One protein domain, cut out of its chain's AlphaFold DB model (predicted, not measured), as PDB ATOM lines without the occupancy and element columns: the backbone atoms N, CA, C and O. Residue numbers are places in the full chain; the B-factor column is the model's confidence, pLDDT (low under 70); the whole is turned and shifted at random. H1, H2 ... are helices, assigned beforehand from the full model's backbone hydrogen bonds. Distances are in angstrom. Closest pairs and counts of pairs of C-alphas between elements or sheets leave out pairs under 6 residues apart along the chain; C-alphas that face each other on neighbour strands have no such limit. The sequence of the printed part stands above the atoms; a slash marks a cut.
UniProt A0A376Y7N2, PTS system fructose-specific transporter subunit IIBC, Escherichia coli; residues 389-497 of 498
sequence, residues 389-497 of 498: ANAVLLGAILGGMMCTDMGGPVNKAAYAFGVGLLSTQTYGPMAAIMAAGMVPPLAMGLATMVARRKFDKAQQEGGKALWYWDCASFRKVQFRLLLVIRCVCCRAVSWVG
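This is residues 389 to 497 of the 498 residues of the protein "PTS system fructose-specific transporter subunit IIBC" of Escherichia coli (UniProt A0A376Y7N2). Two lobes of three helices each sit end to end in an elongated model: H1, H2 and H3 make an up-and-down bundle at one end, and H4, H5 and H6 make the other. In the second lobe H5 packs on both partners, crossing H4 and lying side by side with H6, while Met 438, a single residue between H3 and H4, joins the lobes. The printed part has 109 residues with six named helices, in the order H1 to H6, and no named strand; the class is all helix. The whole is compact, with a radius of gyration of the C-alphas of 14.6 A, and spans 46 by 26 by 25 A.

H1, residues 389 to 404, touches H2, residues 409 to 422, at a steep tilt of 44 degrees, opposite ways. This helical hairpin touches through residues 398 to 404 of H1 and 410 to 415 of H2 alone, and its closest C-alphas, of Met 402 and Asn 411, are 4.4 A apart. H3, residues 428 to 437, forms a helical hairpin with H2, opposite ways at a shallow tilt of 33 degrees, only just short of steep; the closest C-alphas, of Gly 418 and Met 430, are 4.4 A apart. H3 also touches H1, the same way at a steep tilt of 39 degrees, with the C-alphas of Gly 399 and Ala 436 closest at 4.7 A. The three form an up-and-down bundle, each helix running against the one before it. H4, residues 439 to 450, and H3 meet only through their link. H4 touches H5, residues 457 to 475, opposite ways at a steep tilt of 53 degrees; the closest C-alphas, of Gly 445 and Gly 463, are 4.2 A apart. H6, residues 481 to 494, forms a helical hairpin with H5, opposite ways at a shallow tilt of 21 degrees, the C-alphas of Gly 462 and Val 493 being closest at 6.4 A. H4 and H6 are close but not clearly touching, with C-alphas 441 and 490 7.7 A apart. H2 and H6 are apart. Every O i to N i+4 pair is within hydrogen-bond range in H1, H2, H3, H4 and H5, and 9 of 10 are in H6.

H1 begins at C-alpha 389, (-32.077, 41.310, 11.767), and is 22.5 A long from first to last C-alpha. H2 measures 20.1 A, H3 14.1 A and H4 16.0 A. H5, the longest helix with 19 residues, measures 27.2 A and begins at C-alpha 457, (-35.358, 23.156, -27.449). H6 measures 20.6 A and ends at C-alpha 494, (-24.888, 24.292, -17.832).

The two C-alphas farthest apart, those of Thr 424 and Arg 453, are 47.9 A apart. The printed part has no cut and no long link. The mean pLDDT of the printed part is 70.6; residues 407 to 408 and 468 to 497 are under 70, and H6 has a mean of 35.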
ATOM      1  N   ALA A 389     -32.854  40.634  12.808       85.88
ATOM      2  CA  ALA A 389     -32.077  41.310  11.767       85.88
ATOM      3  C   ALA A 389     -30.809  40.531  11.360       85.88
ATOM      4  O   ALA A 389     -30.528  40.366  10.172       85.88
ATOM      5  N   ASN A 390     -30.075  39.991  12.335       86.94
ATOM      6  CA  ASN A 390     -28.861  39.215  12.084       86.94
ATOM      7  C   ASN A 390     -29.193  37.828  11.507       86.94
ATOM      8  O   ASN A 390     -28.468  37.342  10.641       86.94
ATOM      9  N   ALA A 391     -30.312  37.219  11.915       85.69
ATOM     10  CA  ALA A 391     -30.780  35.957  11.342       85.69
ATOM     11  C   ALA A 391     -31.172  36.109   9.859       85.69
ATOM     12  O   ALA A 391     -30.848  35.245   9.041       85.69
ATOM     13  N   VAL A 392     -31.803  37.232   9.491       88.94
ATOM     14  CA  VAL A 392     -32.099  37.575   8.089       88.94
ATOM     15  C   VAL A 392     -30.809  37.782   7.295       88.94
ATOM     16  O   VAL A 392     -30.681  37.230   6.204       88.94
ATOM     17  N   LEU A 393     -29.834  38.512   7.846       91.19
ATOM     18  CA  LEU A 393     -28.536  38.714   7.197       91.19
ATOM     19  C   LEU A 393     -27.793  37.387   6.984       91.19
ATOM     20  O   LEU A 393     -27.307  37.123   5.886       91.19
ATOM     21  N   LEU A 394     -27.754  36.525   8.002       89.12
ATOM     22  CA  LEU A 394     -27.161  35.192   7.903       89.12
ATOM     23  C   LEU A 394     -27.863  34.355   6.826       89.12
ATOM     24  O   LEU A 394     -27.197  33.741   5.993       89.12
ATOM     25  N   GLY A 395     -29.197  34.365   6.803       90.56
ATOM     26  CA  GLY A 395     -29.986  33.696   5.771       90.56
ATOM     27  C   GLY A 395     -29.690  34.224   4.366       90.56
ATOM     28  O   GLY A 395     -29.547  33.428   3.438       90.56
ATOM     29  N   ALA A 396     -29.527  35.540   4.206       91.50
ATOM     30  CA  ALA A 396     -29.176  36.167   2.935       91.50
ATOM     31  C   ALA A 396     -27.769  35.769   2.462       91.50
ATOM     32  O   ALA A 396     -27.592  35.448   1.287       91.50
ATOM     33  N   ILE A 397     -26.783  35.719   3.365       92.25
ATOM     34  CA  ILE A 397     -25.417  35.271   3.048       92.25
ATOM     35  C   ILE A 397     -25.427  33.798   2.628       92.25
ATOM     36  O   ILE A 397     -24.933  33.460   1.552       92.25
ATOM     37  N   LEU A 398     -26.026  32.924   3.442       90.56
ATOM     38  CA  LEU A 398     -26.100  31.488   3.154       90.56
ATOM     39  C   LEU A 398     -26.877  31.210   1.863       90.56
ATOM     40  O   LEU A 398     -26.478  30.357   1.070       90.56
ATOM     41  N   GLY A 399     -27.956  31.954   1.619       88.56
ATOM     42  CA  GLY A 399     -28.713  31.870   0.379       88.56
ATOM     43  C   GLY A 399     -27.927  32.357  -0.836       88.56
ATOM     44  O   GLY A 399     -27.935  31.694  -1.872       88.56
ATOM     45  N   GLY A 400     -27.178  33.452  -0.695       90.50
ATOM     46  CA  GLY A 400     -26.257  33.939  -1.721       90.50
ATOM     47  C   GLY A 400     -25.220  32.882  -2.096       90.50
ATOM     48  O   GLY A 400     -25.070  32.568  -3.276       90.50
ATOM     49  N   MET A 401     -24.593  32.254  -1.094       89.19
ATOM     50  CA  MET A 401     -23.624  31.171  -1.291       89.19
ATOM     51  C   MET A 401     -24.220  29.965  -2.038       89.19
ATOM     52  O   MET A 401     -23.565  29.389  -2.908       89.19
ATOM     53  N   MET A 402     -25.470  29.593  -1.737       84.94
ATOM     54  CA  MET A 402     -26.169  28.496  -2.420       84.94
ATOM     55  C   MET A 402     -26.418  28.777  -3.907       84.94
ATOM     56  O   MET A 402     -26.405  27.848  -4.721       84.94
ATOM     57  N   CYS A 403     -26.624  30.046  -4.262       83.56
ATOM     58  CA  CYS A 403     -26.953  30.482  -5.618       83.56
ATOM     59  C   CYS A 403     -25.725  30.837  -6.472       83.56
ATOM     60  O   CYS A 403     -25.837  30.847  -7.692       83.56
ATOM     61  N   THR A 404     -24.560  31.116  -5.877       84.19
ATOM     62  CA  THR A 404     -23.391  31.643  -6.608       84.19
ATOM     63  C   THR A 404     -22.820  30.717  -7.682       84.19
ATOM     64  O   THR A 404     -22.409  31.196  -8.734       84.19
ATOM     65  N   ASP A 405     -22.757  29.406  -7.436       77.62
ATOM     66  CA  ASP A 405     -22.002  28.479  -8.292       77.62
ATOM     67  C   ASP A 405     -22.767  27.206  -8.692       77.62
ATOM     68  O   ASP A 405     -22.166  26.244  -9.169       77.62
ATOM     69  N   MET A 406     -24.095  27.196  -8.511       72.25
ATOM     70  CA  MET A 406     -25.010  26.140  -8.983       72.25
ATOM     71  C   MET A 406     -24.561  24.703  -8.650       72.25
ATOM     72  O   MET A 406     -24.677  23.793  -9.472       72.25
ATOM     73  N   GLY A 407     -24.058  24.486  -7.430       65.94
ATOM     74  CA  GLY A 407     -23.586  23.173  -6.961       65.94
ATOM     75  C   GLY A 407     -22.068  23.001  -7.041       65.94
ATOM     76  O   GLY A 407     -21.559  21.873  -7.043       65.94
ATOM     77  N   GLY A 408     -21.346  24.114  -7.144       69.38
ATOM     78  CA  GLY A 408     -19.902  24.170  -7.042       69.38
ATOM     79  C   GLY A 408     -19.398  24.159  -5.585       69.38
ATOM     80  O   GLY A 408     -20.115  23.759  -4.658       69.38
ATOM     81  N   PRO A 409     -18.127  24.533  -5.373       72.12
ATOM     82  CA  PRO A 409     -17.473  24.477  -4.068       72.12
ATOM     83  C   PRO A 409     -18.076  25.418  -2.998       72.12
ATOM     84  O   PRO A 409     -18.083  25.064  -1.816       72.12
ATOM     85  N   VAL A 410     -18.625  26.574  -3.385       81.62
ATOM     86  CA  VAL A 410     -19.280  27.551  -2.493       81.62
ATOM     87  C   VAL A 410     -20.624  27.019  -1.999       81.62
ATOM     88  O   VAL A 410     -20.875  27.032  -0.792       81.62
ATOM     89  N   ASN A 411     -21.447  26.458  -2.891       81.50
ATOM     90  CA  ASN A 411     -22.695  25.795  -2.509       81.50
ATOM     91  C   ASN A 411     -22.421  24.618  -1.555       81.50
ATOM     92  O   ASN A 411     -23.035  24.522  -0.490       81.50
ATOM     93  N   LYS A 412     -21.423  23.773  -1.855       78.81
ATOM     94  CA  LYS A 412     -21.030  22.672  -0.957       78.81
ATOM     95  C   LYS A 412     -20.573  23.158   0.417       78.81
ATOM     96  O   LYS A 412     -20.880  22.497   1.406       78.81
ATOM     97  N   ALA A 413     -19.861  24.281   0.493       80.25
ATOM     98  CA  ALA A 413     -19.429  24.857   1.764       80.25
ATOM     99  C   ALA A 413     -20.621  25.348   2.603       80.25
ATOM    100  O   ALA A 413     -20.708  25.010   3.783       80.25
ATOM    101  N   ALA A 414     -21.572  26.063   1.990       85.75
ATOM    102  CA  ALA A 414     -22.800  26.487   2.667       85.75
ATOM    103  C   ALA A 414     -23.613  25.281   3.158       85.75
ATOM    104  O   ALA A 414     -24.023  25.235   4.317       85.75
ATOM    105  N   TYR A 415     -23.779  24.261   2.311       83.44
ATOM    106  CA  TYR A 415     -24.480  23.034   2.680       83.44
ATOM    107  C   TYR A 415     -23.776  22.280   3.818       83.44
ATOM    108  O   TYR A 415     -24.435  21.847   4.760       83.44
ATOM    109  N   ALA A 416     -22.445  22.151   3.774       81.06
ATOM    110  CA  ALA A 416     -21.664  21.516   4.835       81.06
ATOM    111  C   ALA A 416     -21.814  22.248   6.176       81.06
ATOM    112  O   ALA A 416     -21.978  21.595   7.203       81.06
ATOM    113  N   PHE A 417     -21.828  23.586   6.162       85.44
ATOM    114  CA  PHE A 417     -22.094  24.399   7.349       85.44
ATOM    115  C   PHE A 417     -23.490  24.124   7.927       85.44
ATOM    116  O   PHE A 417     -23.615  23.804   9.109       85.44
ATOM    117  N   GLY A 418     -24.534  24.165   7.092       86.75
ATOM    118  CA  GLY A 418     -25.910  23.891   7.525       86.75
ATOM    119  C   GLY A 418     -26.097  22.476   8.067       86.75
ATOM    120  O   GLY A 418     -26.738  22.280   9.095       86.75
ATOM    121  N   VAL A 419     -25.492  21.488   7.408       82.31
ATOM    122  CA  VAL A 419     -25.512  20.093   7.855       82.31
ATOM    123  C   VAL A 419     -24.746  19.907   9.161       82.31
ATOM    124  O   VAL A 419     -25.220  19.186  10.033       82.31
ATOM    125  N   GLY A 420     -23.610  20.579   9.343       81.19
ATOM    126  CA  GLY A 420     -22.856  20.530  10.595       81.19
ATOM    127  C   GLY A 420     -23.691  20.960  11.802       81.19
ATOM    128  O   GLY A 420     -23.646  20.310  12.847       81.19
ATOM    129  N   LEU A 421     -24.538  21.977  11.629       84.75
ATOM    130  CA  LEU A 421     -25.458  22.472  12.658       84.75
ATOM    131  C   LEU A 421     -26.651  21.542  12.936       84.75
ATOM    132  O   LEU A 421     -27.303  21.675  13.972       84.75
ATOM    133  N   LEU A 422     -26.914  20.546  12.080       82.06
ATOM    134  CA  LEU A 422     -27.909  19.510  12.384       82.06
ATOM    135  C   LEU A 422     -27.474  18.640  13.564       82.06
ATOM    136  O   LEU A 422     -28.328  18.179  14.316       82.06
ATOM    137  N   SER A 423     -26.164  18.447  13.754       74.94
ATOM    138  CA  SER A 423     -25.643  17.671  14.888       74.94
ATOM    139  C   SER A 423     -25.931  18.330  16.240       74.94
ATOM    140  O   SER A 423     -26.074  17.634  17.239       74.94
ATOM    141  N   THR A 424     -26.093  19.657  16.258       76.75
ATOM    142  CA  THR A 424     -26.424  20.458  17.445       76.75
ATOM    143  C   THR A 424     -27.892  20.883  17.480       76.75
ATOM    144  O   THR A 424     -28.249  21.831  18.176       76.75
ATOM    145  N   GLN A 425     -28.752  20.220  16.694       79.38
ATOM    146  CA  GLN A 425     -30.192  20.500  16.617       79.38
ATOM    147  C   GLN A 425     -30.526  21.960  16.247       79.38
ATOM    148  O   GLN A 425     -31.619  22.455  16.515       79.38
ATOM    149  N   THR A 426     -29.597  22.666  15.597       83.94
ATOM    150  CA  THR A 426     -29.784  24.055  15.169       83.94
ATOM    151  C   THR A 426     -30.242  24.077  13.710       83.94
ATOM    152  O   THR A 426     -29.447  24.122  12.774       83.94
ATOM    153  N   TYR A 427     -31.559  24.028  13.503       84.81
ATOM    154  CA  TYR A 427     -32.154  23.835  12.171       84.81
ATOM    155  C   TYR A 427     -32.299  25.115  11.332       84.81
ATOM    156  O   TYR A 427     -32.439  25.025  10.113       84.81
ATOM    157  N   GLY A 428     -32.260  26.301  11.952       86.38
ATOM    158  CA  GLY A 428     -32.531  27.587  11.289       86.38
ATOM    159  C   GLY A 428     -31.664  27.851  10.046       86.38
ATOM    160  O   GLY A 428     -32.212  28.024   8.954       86.38
ATOM    161  N   PRO A 429     -30.324  27.809  10.153       88.38
ATOM    162  CA  PRO A 429     -29.436  27.996   9.004       88.38
ATOM    163  C   PRO A 429     -29.673  26.975   7.886       88.38
ATOM    164  O   PRO A 429     -29.688  27.337   6.710       88.38
ATOM    165  N   MET A 430     -29.934  25.710   8.235       87.19
ATOM    166  CA  MET A 430     -30.251  24.675   7.250       87.19
ATOM    167  C   MET A 430     -31.575  24.958   6.525       87.19
ATOM    168  O   MET A 430     -31.669  24.748   5.316       87.19
ATOM    169  N   ALA A 431     -32.587  25.473   7.227       85.25
ATOM    170  CA  ALA A 431     -33.853  25.867   6.615       85.25
ATOM    171  C   ALA A 431     -33.659  26.999   5.590       85.25
ATOM    172  O   ALA A 431     -34.169  26.900   4.474       85.25
ATOM    173  N   ALA A 432     -32.856  28.018   5.919       88.00
ATOM    174  CA  ALA A 432     -32.522  29.101   4.991       88.00
ATOM    175  C   ALA A 432     -31.777  28.590   3.744       88.00
ATOM    176  O   ALA A 432     -32.137  28.937   2.619       88.00
ATOM    177  N   ILE A 433     -30.790  27.704   3.930       86.75
ATOM    178  CA  ILE A 433     -30.034  27.054   2.847       86.75
ATOM    179  C   ILE A 433     -30.967  26.272   1.911       86.75
ATOM    180  O   ILE A 433     -30.827  26.353   0.690       86.75
ATOM    181  N   MET A 434     -31.929  25.525   2.459       83.31
ATOM    182  CA  MET A 434     -32.897  24.764   1.661       83.31
ATOM    183  C   MET A 434     -33.860  25.675   0.902       83.31
ATOM    184  O   MET A 434     -34.050  25.469  -0.296       83.31
ATOM    185  N   ALA A 435     -34.403  26.703   1.559       84.25
ATOM    186  CA  ALA A 435     -35.307  27.659   0.928       84.25
ATOM    187  C   ALA A 435     -34.622  28.410  -0.226       84.25
ATOM    188  O   ALA A 435     -35.133  28.430  -1.344       84.25
ATOM    189  N   ALA A 436     -33.430  28.964   0.012       85.81
ATOM    190  CA  ALA A 436     -32.679  29.691  -1.007       85.81
ATOM    191  C   ALA A 436     -32.163  28.769  -2.118       85.81
ATOM    192  O   ALA A 436     -32.204  29.126  -3.293       85.81
ATOM    193  N   GLY A 437     -31.735  27.554  -1.769       80.31
ATOM    194  CA  GLY A 437     -31.262  26.579  -2.740       80.31
ATOM    195  C   GLY A 437     -32.315  26.231  -3.790       80.31
ATOM    196  O   GLY A 437     -31.948  25.922  -4.918       80.31
ATOM    197  N   MET A 438     -33.608  26.254  -3.462       80.06
ATOM    198  CA  MET A 438     -34.703  25.993  -4.413       80.06
ATOM    199  C   MET A 438     -34.972  27.150  -5.386       80.06
ATOM    200  O   MET A 438     -35.665  26.964  -6.379       80.06
ATOM    201  N   VAL A 439     -34.410  28.339  -5.161       85.31
ATOM    202  CA  VAL A 439     -34.704  29.507  -6.002       85.31
ATOM    203  C   VAL A 439     -34.138  29.368  -7.425       85.31
ATOM    204  O   VAL A 439     -34.913  29.546  -8.365       85.31
ATOM    205  N   PRO A 440     -32.851  29.022  -7.657       82.56
ATOM    206  CA  PRO A 440     -32.310  28.978  -9.017       82.56
ATOM    207  C   PRO A 440     -32.970  27.971  -9.974       82.56
ATOM    208  O   PRO A 440     -33.254  28.353 -11.111       82.56
ATOM    209  N   PRO A 441     -33.244  26.711  -9.579       77.94
ATOM    210  CA  PRO A 441     -33.896  25.754 -10.469       77.94
ATOM    211  C   PRO A 441     -35.354  26.128 -10.759       77.94
ATOM    212  O   PRO A 441     -35.770  26.030 -11.914       77.94
ATOM    213  N   LEU A 442     -36.108  26.624  -9.768       82.06
ATOM    214  CA  LEU A 442     -37.456  27.166  -9.985       82.06
ATOM    215  C   LEU A 442     -37.440  28.373 -10.926       82.06
ATOM    216  O   LEU A 442     -38.251  28.436 -11.849       82.06
ATOM    217  N   ALA A 443     -36.505  29.305 -10.728       83.88
ATOM    218  CA  ALA A 443     -36.360  30.485 -11.574       83.88
ATOM    219  C   ALA A 443     -36.018  30.101 -13.021       83.88
ATOM    220  O   ALA A 443     -36.642  30.612 -13.948       83.88
ATOM    221  N   MET A 444     -35.095  29.156 -13.229       79.44
ATOM    222  CA  MET A 444     -34.749  28.638 -14.559       79.44
ATOM    223  C   MET A 444     -35.913  27.877 -15.206       79.44
ATOM    224  O   MET A 444     -36.217  28.080 -16.384       79.44
ATOM    225  N   GLY A 445     -36.614  27.037 -14.442       83.12
ATOM    226  CA  GLY A 445     -37.797  26.323 -14.918       83.12
ATOM    227  C   GLY A 445     -38.911  27.277 -15.351       83.12
ATOM    228  O   GLY A 445     -39.447  27.158 -16.452       83.12
ATOM    229  N   LEU A 446     -39.188  28.305 -14.548       85.81
ATOM    230  CA  LEU A 446     -40.165  29.336 -14.884       85.81
ATOM    231  C   LEU A 446     -39.709  30.191 -16.079       85.81
ATOM    232  O   LEU A 446     -40.502  30.443 -16.986       85.81
ATOM    233  N   ALA A 447     -38.435  30.591 -16.128       85.50
ATOM    234  CA  ALA A 447     -37.881  31.393 -17.218       85.50
ATOM    235  C   ALA A 447     -38.003  30.676 -18.568       85.50
ATOM    236  O   ALA A 447     -38.441  31.279 -19.548       85.50
ATOM    237  N   THR A 448     -37.705  29.376 -18.612       85.19
ATOM    238  CA  THR A 448     -37.867  28.568 -19.831       85.19
ATOM    239  C   THR A 448     -39.327  28.370 -20.227       85.19
ATOM    240  O   THR A 448     -39.597  28.174 -21.405       85.19
ATOM    241  N   MET A 449     -40.286  28.464 -19.297       83.25
ATOM    242  CA  MET A 449     -41.720  28.391 -19.602       83.25
ATOM    243  C   MET A 449     -42.312  29.726 -20.066       83.25
ATOM    244  O   MET A 449     -43.144  29.709 -20.973       83.25
ATOM    245  N   VAL A 450     -41.895  30.843 -19.466       89.69
ATOM    246  CA  VAL A 450     -42.407  32.195 -19.749       89.69
ATOM    247  C   VAL A 450     -41.714  32.804 -20.968       89.69
ATOM    248  O   VAL A 450     -42.372  33.314 -21.870       89.69
ATOM    249  N   ALA A 451     -40.388  32.696 -21.053       88.06
ATOM    250  CA  ALA A 451     -39.577  33.267 -22.125       88.06
ATOM    251  C   ALA A 451     -39.078  32.195 -23.109       88.06
ATOM    252  O   ALA A 451     -37.955  32.285 -23.597       88.06
ATOM    253  N   ARG A 452     -39.921  31.200 -23.443       84.25
ATOM    254  CA  ARG A 452     -39.593  30.054 -24.332       84.25
ATOM    255  C   ARG A 452     -38.819  30.447 -25.589       84.25
ATOM    256  O   ARG A 452     -37.900  29.748 -25.984       84.25
ATOM    257  N   ARG A 453     -39.157  31.587 -26.198       85.94
ATOM    258  CA  ARG A 453     -38.529  32.079 -27.436       85.94
ATOM    259  C   ARG A 453     -37.049  32.473 -27.293       85.94
ATOM    260  O   ARG A 453     -36.404  32.663 -28.312       85.94
ATOM    261  N   LYS A 454     -36.529  32.622 -26.070       84.62
ATOM    262  CA  LYS A 454     -35.121  32.959 -25.788       84.62
ATOM    263  C   LYS A 454     -34.236  31.738 -25.500       84.62
ATOM    264  O   LYS A 454     -33.048  31.921 -25.273       84.62
ATOM    265  N   PHE A 455     -34.810  30.535 -25.459       83.69
ATOM    266  CA  PHE A 455     -34.111  29.305 -25.080       83.69
ATOM    267  C   PHE A 455     -34.241  28.248 -26.171       83.69
ATOM    268  O   PHE A 455     -35.307  28.104 -26.774       83.69
ATOM    269  N   ASP A 456     -33.192  27.452 -26.357       85.44
ATOM    270  CA  ASP A 456     -33.195  26.348 -27.316       85.44
ATOM    271  C   ASP A 456     -34.065  25.178 -26.844       85.44
ATOM    272  O   ASP A 456     -34.342  25.022 -25.653       85.44
ATOM    273  N   LYS A 457     -34.482  24.302 -27.769       80.81
ATOM    274  CA  LYS A 457     -35.358  23.156 -27.449       80.81
ATOM    275  C   LYS A 457     -34.796  22.271 -26.330       80.81
ATOM    276  O   LYS A 457     -35.540  21.911 -25.421       80.81
ATOM    277  N   ALA A 458     -33.487  22.009 -26.339       75.38
ATOM    278  CA  ALA A 458     -32.819  21.245 -25.284       75.38
ATOM    279  C   ALA A 458     -32.899  21.941 -23.909       75.38
ATOM    280  O   ALA A 458     -33.157  21.304 -22.888       75.38
ATOM    281  N   GLN A 459     -32.748  23.268 -23.874       74.50
ATOM    282  CA  GLN A 459     -32.849  24.062 -22.645       74.50
ATOM    283  C   GLN A 459     -34.295  24.157 -22.143       74.50
ATOM    284  O   GLN A 459     -34.533  24.139 -20.938       74.50
ATOM    285  N   GLN A 460     -35.272  24.211 -23.050       74.94
ATOM    286  CA  GLN A 460     -36.693  24.177 -22.700       74.94
ATOM    287  C   GLN A 460     -37.103  22.830 -22.096       74.94
ATOM    288  O   GLN A 460     -37.891  22.796 -21.152       74.94
ATOM    289  N   GLU A 461     -36.589  21.717 -22.620       75.19
ATOM    290  CA  GLU A 461     -36.825  20.387 -22.048       75.19
ATOM    291  C   GLU A 461     -36.155  20.233 -20.681       75.19
ATOM    292  O   GLU A 461     -36.811  19.820 -19.721       75.19
ATOM    293  N   GLY A 462     -34.900  20.677 -20.552       72.81
ATOM    294  CA  GLY A 462     -34.198  20.719 -19.268       72.81
ATOM    295  C   GLY A 462     -34.910  21.594 -18.232       72.81
ATOM    296  O   GLY A 462     -35.070  21.193 -17.081       72.81
ATOM    297  N   GLY A 463     -35.413  22.759 -18.637       74.62
ATOM    298  CA  GLY A 463     -36.151  23.674 -17.769       74.62
ATOM    299  C   GLY A 463     -37.509  23.136 -17.309       74.62
ATOM    300  O   GLY A 463     -37.851  23.268 -16.134       74.62
ATOM    301  N   LYS A 464     -38.256  22.445 -18.183       73.56
ATOM    302  CA  LYS A 464     -39.493  21.742 -17.791       73.56
ATOM    303  C   LYS A 464     -39.218  20.671 -16.742       73.56
ATOM    304  O   LYS A 464     -39.971  20.571 -15.776       73.56
ATOM    305  N   ALA A 465     -38.142  19.899 -16.914       72.06
ATOM    306  CA  ALA A 465     -37.733  18.919 -15.919       72.06
ATOM    307  C   ALA A 465     -37.437  19.616 -14.582       72.06
ATOM    308  O   ALA A 465     -38.048  19.261 -13.578       72.06
ATOM    309  N   LEU A 466     -36.589  20.652 -14.574       70.62
ATOM    310  CA  LEU A 466     -36.248  21.409 -13.361       70.62
ATOM    311  C   LEU A 466     -37.490  21.961 -12.643       70.62
ATOM    312  O   LEU A 466     -37.593  21.815 -11.429       70.62
ATOM    313  N   TRP A 467     -38.461  22.515 -13.377       72.88
ATOM    314  CA  TRP A 467     -39.720  23.007 -12.808       72.88
ATOM    315  C   TRP A 467     -40.528  21.905 -12.112       72.88
ATOM    316  O   TRP A 467     -40.929  22.068 -10.962       72.88
ATOM    317  N   TYR A 468     -40.763  20.773 -12.784       69.06
ATOM    318  CA  TYR A 468     -41.549  19.671 -12.217       69.06
ATOM    319  C   TYR A 468     -40.890  19.076 -10.975       69.06
ATOM    320  O   TYR A 468     -41.553  18.850  -9.963       69.06
ATOM    321  N   TRP A 469     -39.583  18.861 -11.052       63.50
ATOM    322  CA  TRP A 469     -38.775  18.311  -9.976       63.50
ATOM    323  C   TRP A 469     -38.776  19.246  -8.746       63.50
ATOM    324  O   TRP A 469     -39.068  18.811  -7.628       63.50
ATOM    325  N   ASP A 470     -38.544  20.545  -8.922       63.69
ATOM    326  CA  ASP A 470     -38.447  21.471  -7.786       63.69
ATOM    327  C   ASP A 470     -39.828  21.863  -7.217       63.69
ATOM    328  O   ASP A 470     -40.008  21.968  -6.006       63.69
ATOM    329  N   CYS A 471     -40.862  21.960  -8.056       59.25
ATOM    330  CA  CYS A 471     -42.232  22.233  -7.606       59.25
ATOM    331  C   CYS A 471     -42.862  21.017  -6.889       59.25
ATOM    332  O   CYS A 471     -43.633  21.178  -5.938       59.25
ATOM    333  N   ALA A 472     -42.479  19.788  -7.267       53.31
ATOM    334  CA  ALA A 472     -42.808  18.581  -6.504       53.31
ATOM    335  C   ALA A 472     -42.150  18.576  -5.112       53.31
ATOM    336  O   ALA A 472     -42.766  18.094  -4.159       53.31
ATOM    337  N   SER A 473     -40.960  19.178  -4.969       48.31
ATOM    338  CA  SER A 473     -40.317  19.400  -3.661       48.31
ATOM    339  C   SER A 473     -41.079  20.412  -2.797       48.31
ATOM    340  O   SER A 473     -41.096  20.282  -1.578       48.31
ATOM    341  N   PHE A 474     -41.744  21.402  -3.407       40.22
ATOM    342  CA  PHE A 474     -42.513  22.433  -2.694       40.22
ATOM    343  C   PHE A 474     -43.846  21.903  -2.139       40.22
ATOM    344  O   PHE A 474     -44.305  22.326  -1.081       40.22
ATOM    345  N   ARG A 475     -44.483  20.960  -2.848       28.78
ATOM    346  CA  ARG A 475     -45.826  20.451  -2.511       28.78
ATOM    347  C   ARG A 475     -45.817  19.299  -1.494       28.78
ATOM    348  O   ARG A 475     -46.851  18.990  -0.909       28.78
ATOM    349  N   LYS A 476     -44.660  18.672  -1.272       29.12
ATOM    350  CA  LYS A 476     -44.409  17.680  -0.219       29.12
ATOM    351  C   LYS A 476     -43.081  18.048   0.433       29.12
ATOM    352  O   LYS A 476     -42.043  17.834  -0.180       29.12
ATOM    353  N   VAL A 477     -43.116  18.556   1.667       31.50
ATOM    354  CA  VAL A 477     -41.993  19.076   2.495       31.50
ATOM    355  C   VAL A 477     -40.872  18.036   2.781       31.50
ATOM    356  O   VAL A 477     -40.074  18.168   3.698       31.50
ATOM    357  N   GLN A 478     -40.773  16.954   2.009       33.19
ATOM    358  CA  GLN A 478     -40.197  15.684   2.441       33.19
ATOM    359  C   GLN A 478     -39.167  15.033   1.513       33.19
ATOM    360  O   GLN A 478     -38.604  14.007   1.884       33.19
ATOM    361  N   PHE A 479     -38.844  15.589   0.345       34.03
ATOM    362  CA  PHE A 479     -37.963  14.886  -0.599       34.03
ATOM    363  C   PHE A 479     -36.602  15.564  -0.821       34.03
ATOM    364  O   PHE A 479     -36.381  16.302  -1.774       34.03
ATOM    365  N   ARG A 480     -35.630  15.187   0.026       38.84
ATOM    366  CA  ARG A 480     -34.171  15.389  -0.157       38.84
ATOM    367  C   ARG A 480     -33.586  14.687  -1.397       38.84
ATOM    368  O   ARG A 480     -32.463  14.993  -1.789       38.84
ATOM    369  N   LEU A 481     -34.346  13.782  -2.024       34.28
ATOM    370  CA  LEU A 481     -33.978  13.004  -3.221       34.28
ATOM    371  C   LEU A 481     -33.624  13.901  -4.418       34.28
ATOM    372  O   LEU A 481     -32.826  13.550  -5.284       34.28
ATOM    373  N   LEU A 482     -34.207  15.093  -4.435       38.34
ATOM    374  CA  LEU A 482     -34.139  15.998  -5.556       38.34
ATOM    375  C   LEU A 482     -32.828  16.763  -5.653       38.34
ATOM    376  O   LEU A 482     -32.393  17.013  -6.763       38.34
ATOM    377  N   LEU A 483     -32.122  17.043  -4.555       39.56
ATOM    378  CA  LEU A 483     -30.883  17.831  -4.612       39.56
ATOM    379  C   LEU A 483     -29.746  17.120  -5.380       39.56
ATOM    380  O   LEU A 483     -28.955  17.773  -6.063       39.56
ATOM    381  N   VAL A 484     -29.686  15.784  -5.293       36.19
ATOM    382  CA  VAL A 484     -28.673  14.947  -5.964       36.19
ATOM    383  C   VAL A 484     -28.964  14.842  -7.461       36.19
ATOM    384  O   VAL A 484     -28.076  15.093  -8.274       36.19
ATOM    385  N   ILE A 485     -30.223  14.587  -7.834       34.62
ATOM    386  CA  ILE A 485     -30.676  14.615  -9.235       34.62
ATOM    387  C   ILE A 485     -30.513  16.032  -9.814       34.62
ATOM    388  O   ILE A 485     -30.114  16.198 -10.961       34.62
ATOM    389  N   ARG A 486     -30.720  17.073  -9.001       44.75
ATOM    390  CA  ARG A 486     -30.630  18.488  -9.387       44.75
ATOM    391  C   ARG A 486     -29.196  18.967  -9.602       44.75
ATOM    392  O   ARG A 486     -28.984  19.744 -10.520       44.75
ATOM    393  N   CYS A 487     -28.199  18.463  -8.867       36.28
ATOM    394  CA  CYS A 487     -26.784  18.698  -9.203       36.28
ATOM    395  C   CYS A 487     -26.394  18.050 -10.539       36.28
ATOM    396  O   CYS A 487     -25.626  18.639 -11.296       36.28
ATOM    397  N   VAL A 488     -26.937  16.871 -10.852       33.62
ATOM    398  CA  VAL A 488     -26.697  16.184 -12.132       33.62
ATOM    399  C   VAL A 488     -27.407  16.912 -13.283       33.62
ATOM    400  O   VAL A 488     -26.781  17.194 -14.302       33.62
ATOM    401  N   CYS A 489     -28.667  17.325 -13.103       29.89
ATOM    402  CA  CYS A 489     -29.440  18.056 -14.112       29.89
ATOM    403  C   CYS A 489     -28.984  19.515 -14.309       29.89
ATOM    404  O   CYS A 489     -28.866  19.946 -15.451       29.89
ATOM    405  N   CYS A 490     -28.672  20.282 -13.255       34.66
ATOM    406  CA  CYS A 490     -28.117  21.639 -13.406       34.66
ATOM    407  C   CYS A 490     -26.745  21.609 -14.086       34.66
ATOM    408  O   CYS A 490     -26.458  22.469 -14.920       34.66
ATOM    409  N   ARG A 491     -25.918  20.596 -13.794       35.12
ATOM    410  CA  ARG A 491     -24.633  20.407 -14.471       35.12
ATOM    411  C   ARG A 491     -24.832  20.036 -15.943       35.12
ATOM    412  O   ARG A 491     -24.164  20.636 -16.777       35.12
ATOM    413  N   ALA A 492     -25.804  19.178 -16.268       30.27
ATOM    414  CA  ALA A 492     -26.180  18.850 -17.647       30.27
ATOM    415  C   ALA A 492     -26.700  20.066 -18.442       30.27
ATOM    416  O   ALA A 492     -26.301  20.258 -19.584       30.27
ATOM    417  N   VAL A 493     -27.520  20.938 -17.843       32.66
ATOM    418  CA  VAL A 493     -28.041  22.148 -18.518       32.66
ATOM    419  C   VAL A 493     -26.959  23.227 -18.682       32.66
ATOM    420  O   VAL A 493     -26.906  23.881 -19.720       32.66
ATOM    421  N   SER A 494     -26.041  23.375 -17.717       31.80
ATOM    422  CA  SER A 494     -24.888  24.292 -17.832       31.80
ATOM    423  C   SER A 494     -23.886  23.884 -18.921       31.80
ATOM    424  O   SER A 494     -23.174  24.733 -19.449       31.80
ATOM    425  N   TRP A 495     -23.852  22.590 -19.260       29.41
ATOM    426  CA  TRP A 495     -23.003  21.997 -20.298       29.41
ATOM    427  C   TRP A 495     -23.554  22.169 -21.716       29.41
ATOM    428  O   TRP A 495     -22.818  21.996 -22.674       29.41
ATOM    429  N   VAL A 496     -24.843  22.491 -21.853       33.50
ATOM    430  CA  VAL A 496     -25.496  22.755 -23.147       33.50
ATOM    431  C   VAL A 496     -25.461  24.256 -23.488       33.50
ATOM    432  O   VAL A 496     -25.781  24.646 -24.603       33.50
ATOM    433  N   GLY A 497     -25.082  25.113 -22.531       33.25
ATOM    434  CA  GLY A 497     -24.991  26.573 -22.692       33.25
ATOM    435  C   GLY A 497     -23.567  27.144 -22.776       33.25
ATOM    436  O   GLY A 497     -23.417  28.364 -22.769       33.25
TER     437      GLY A 497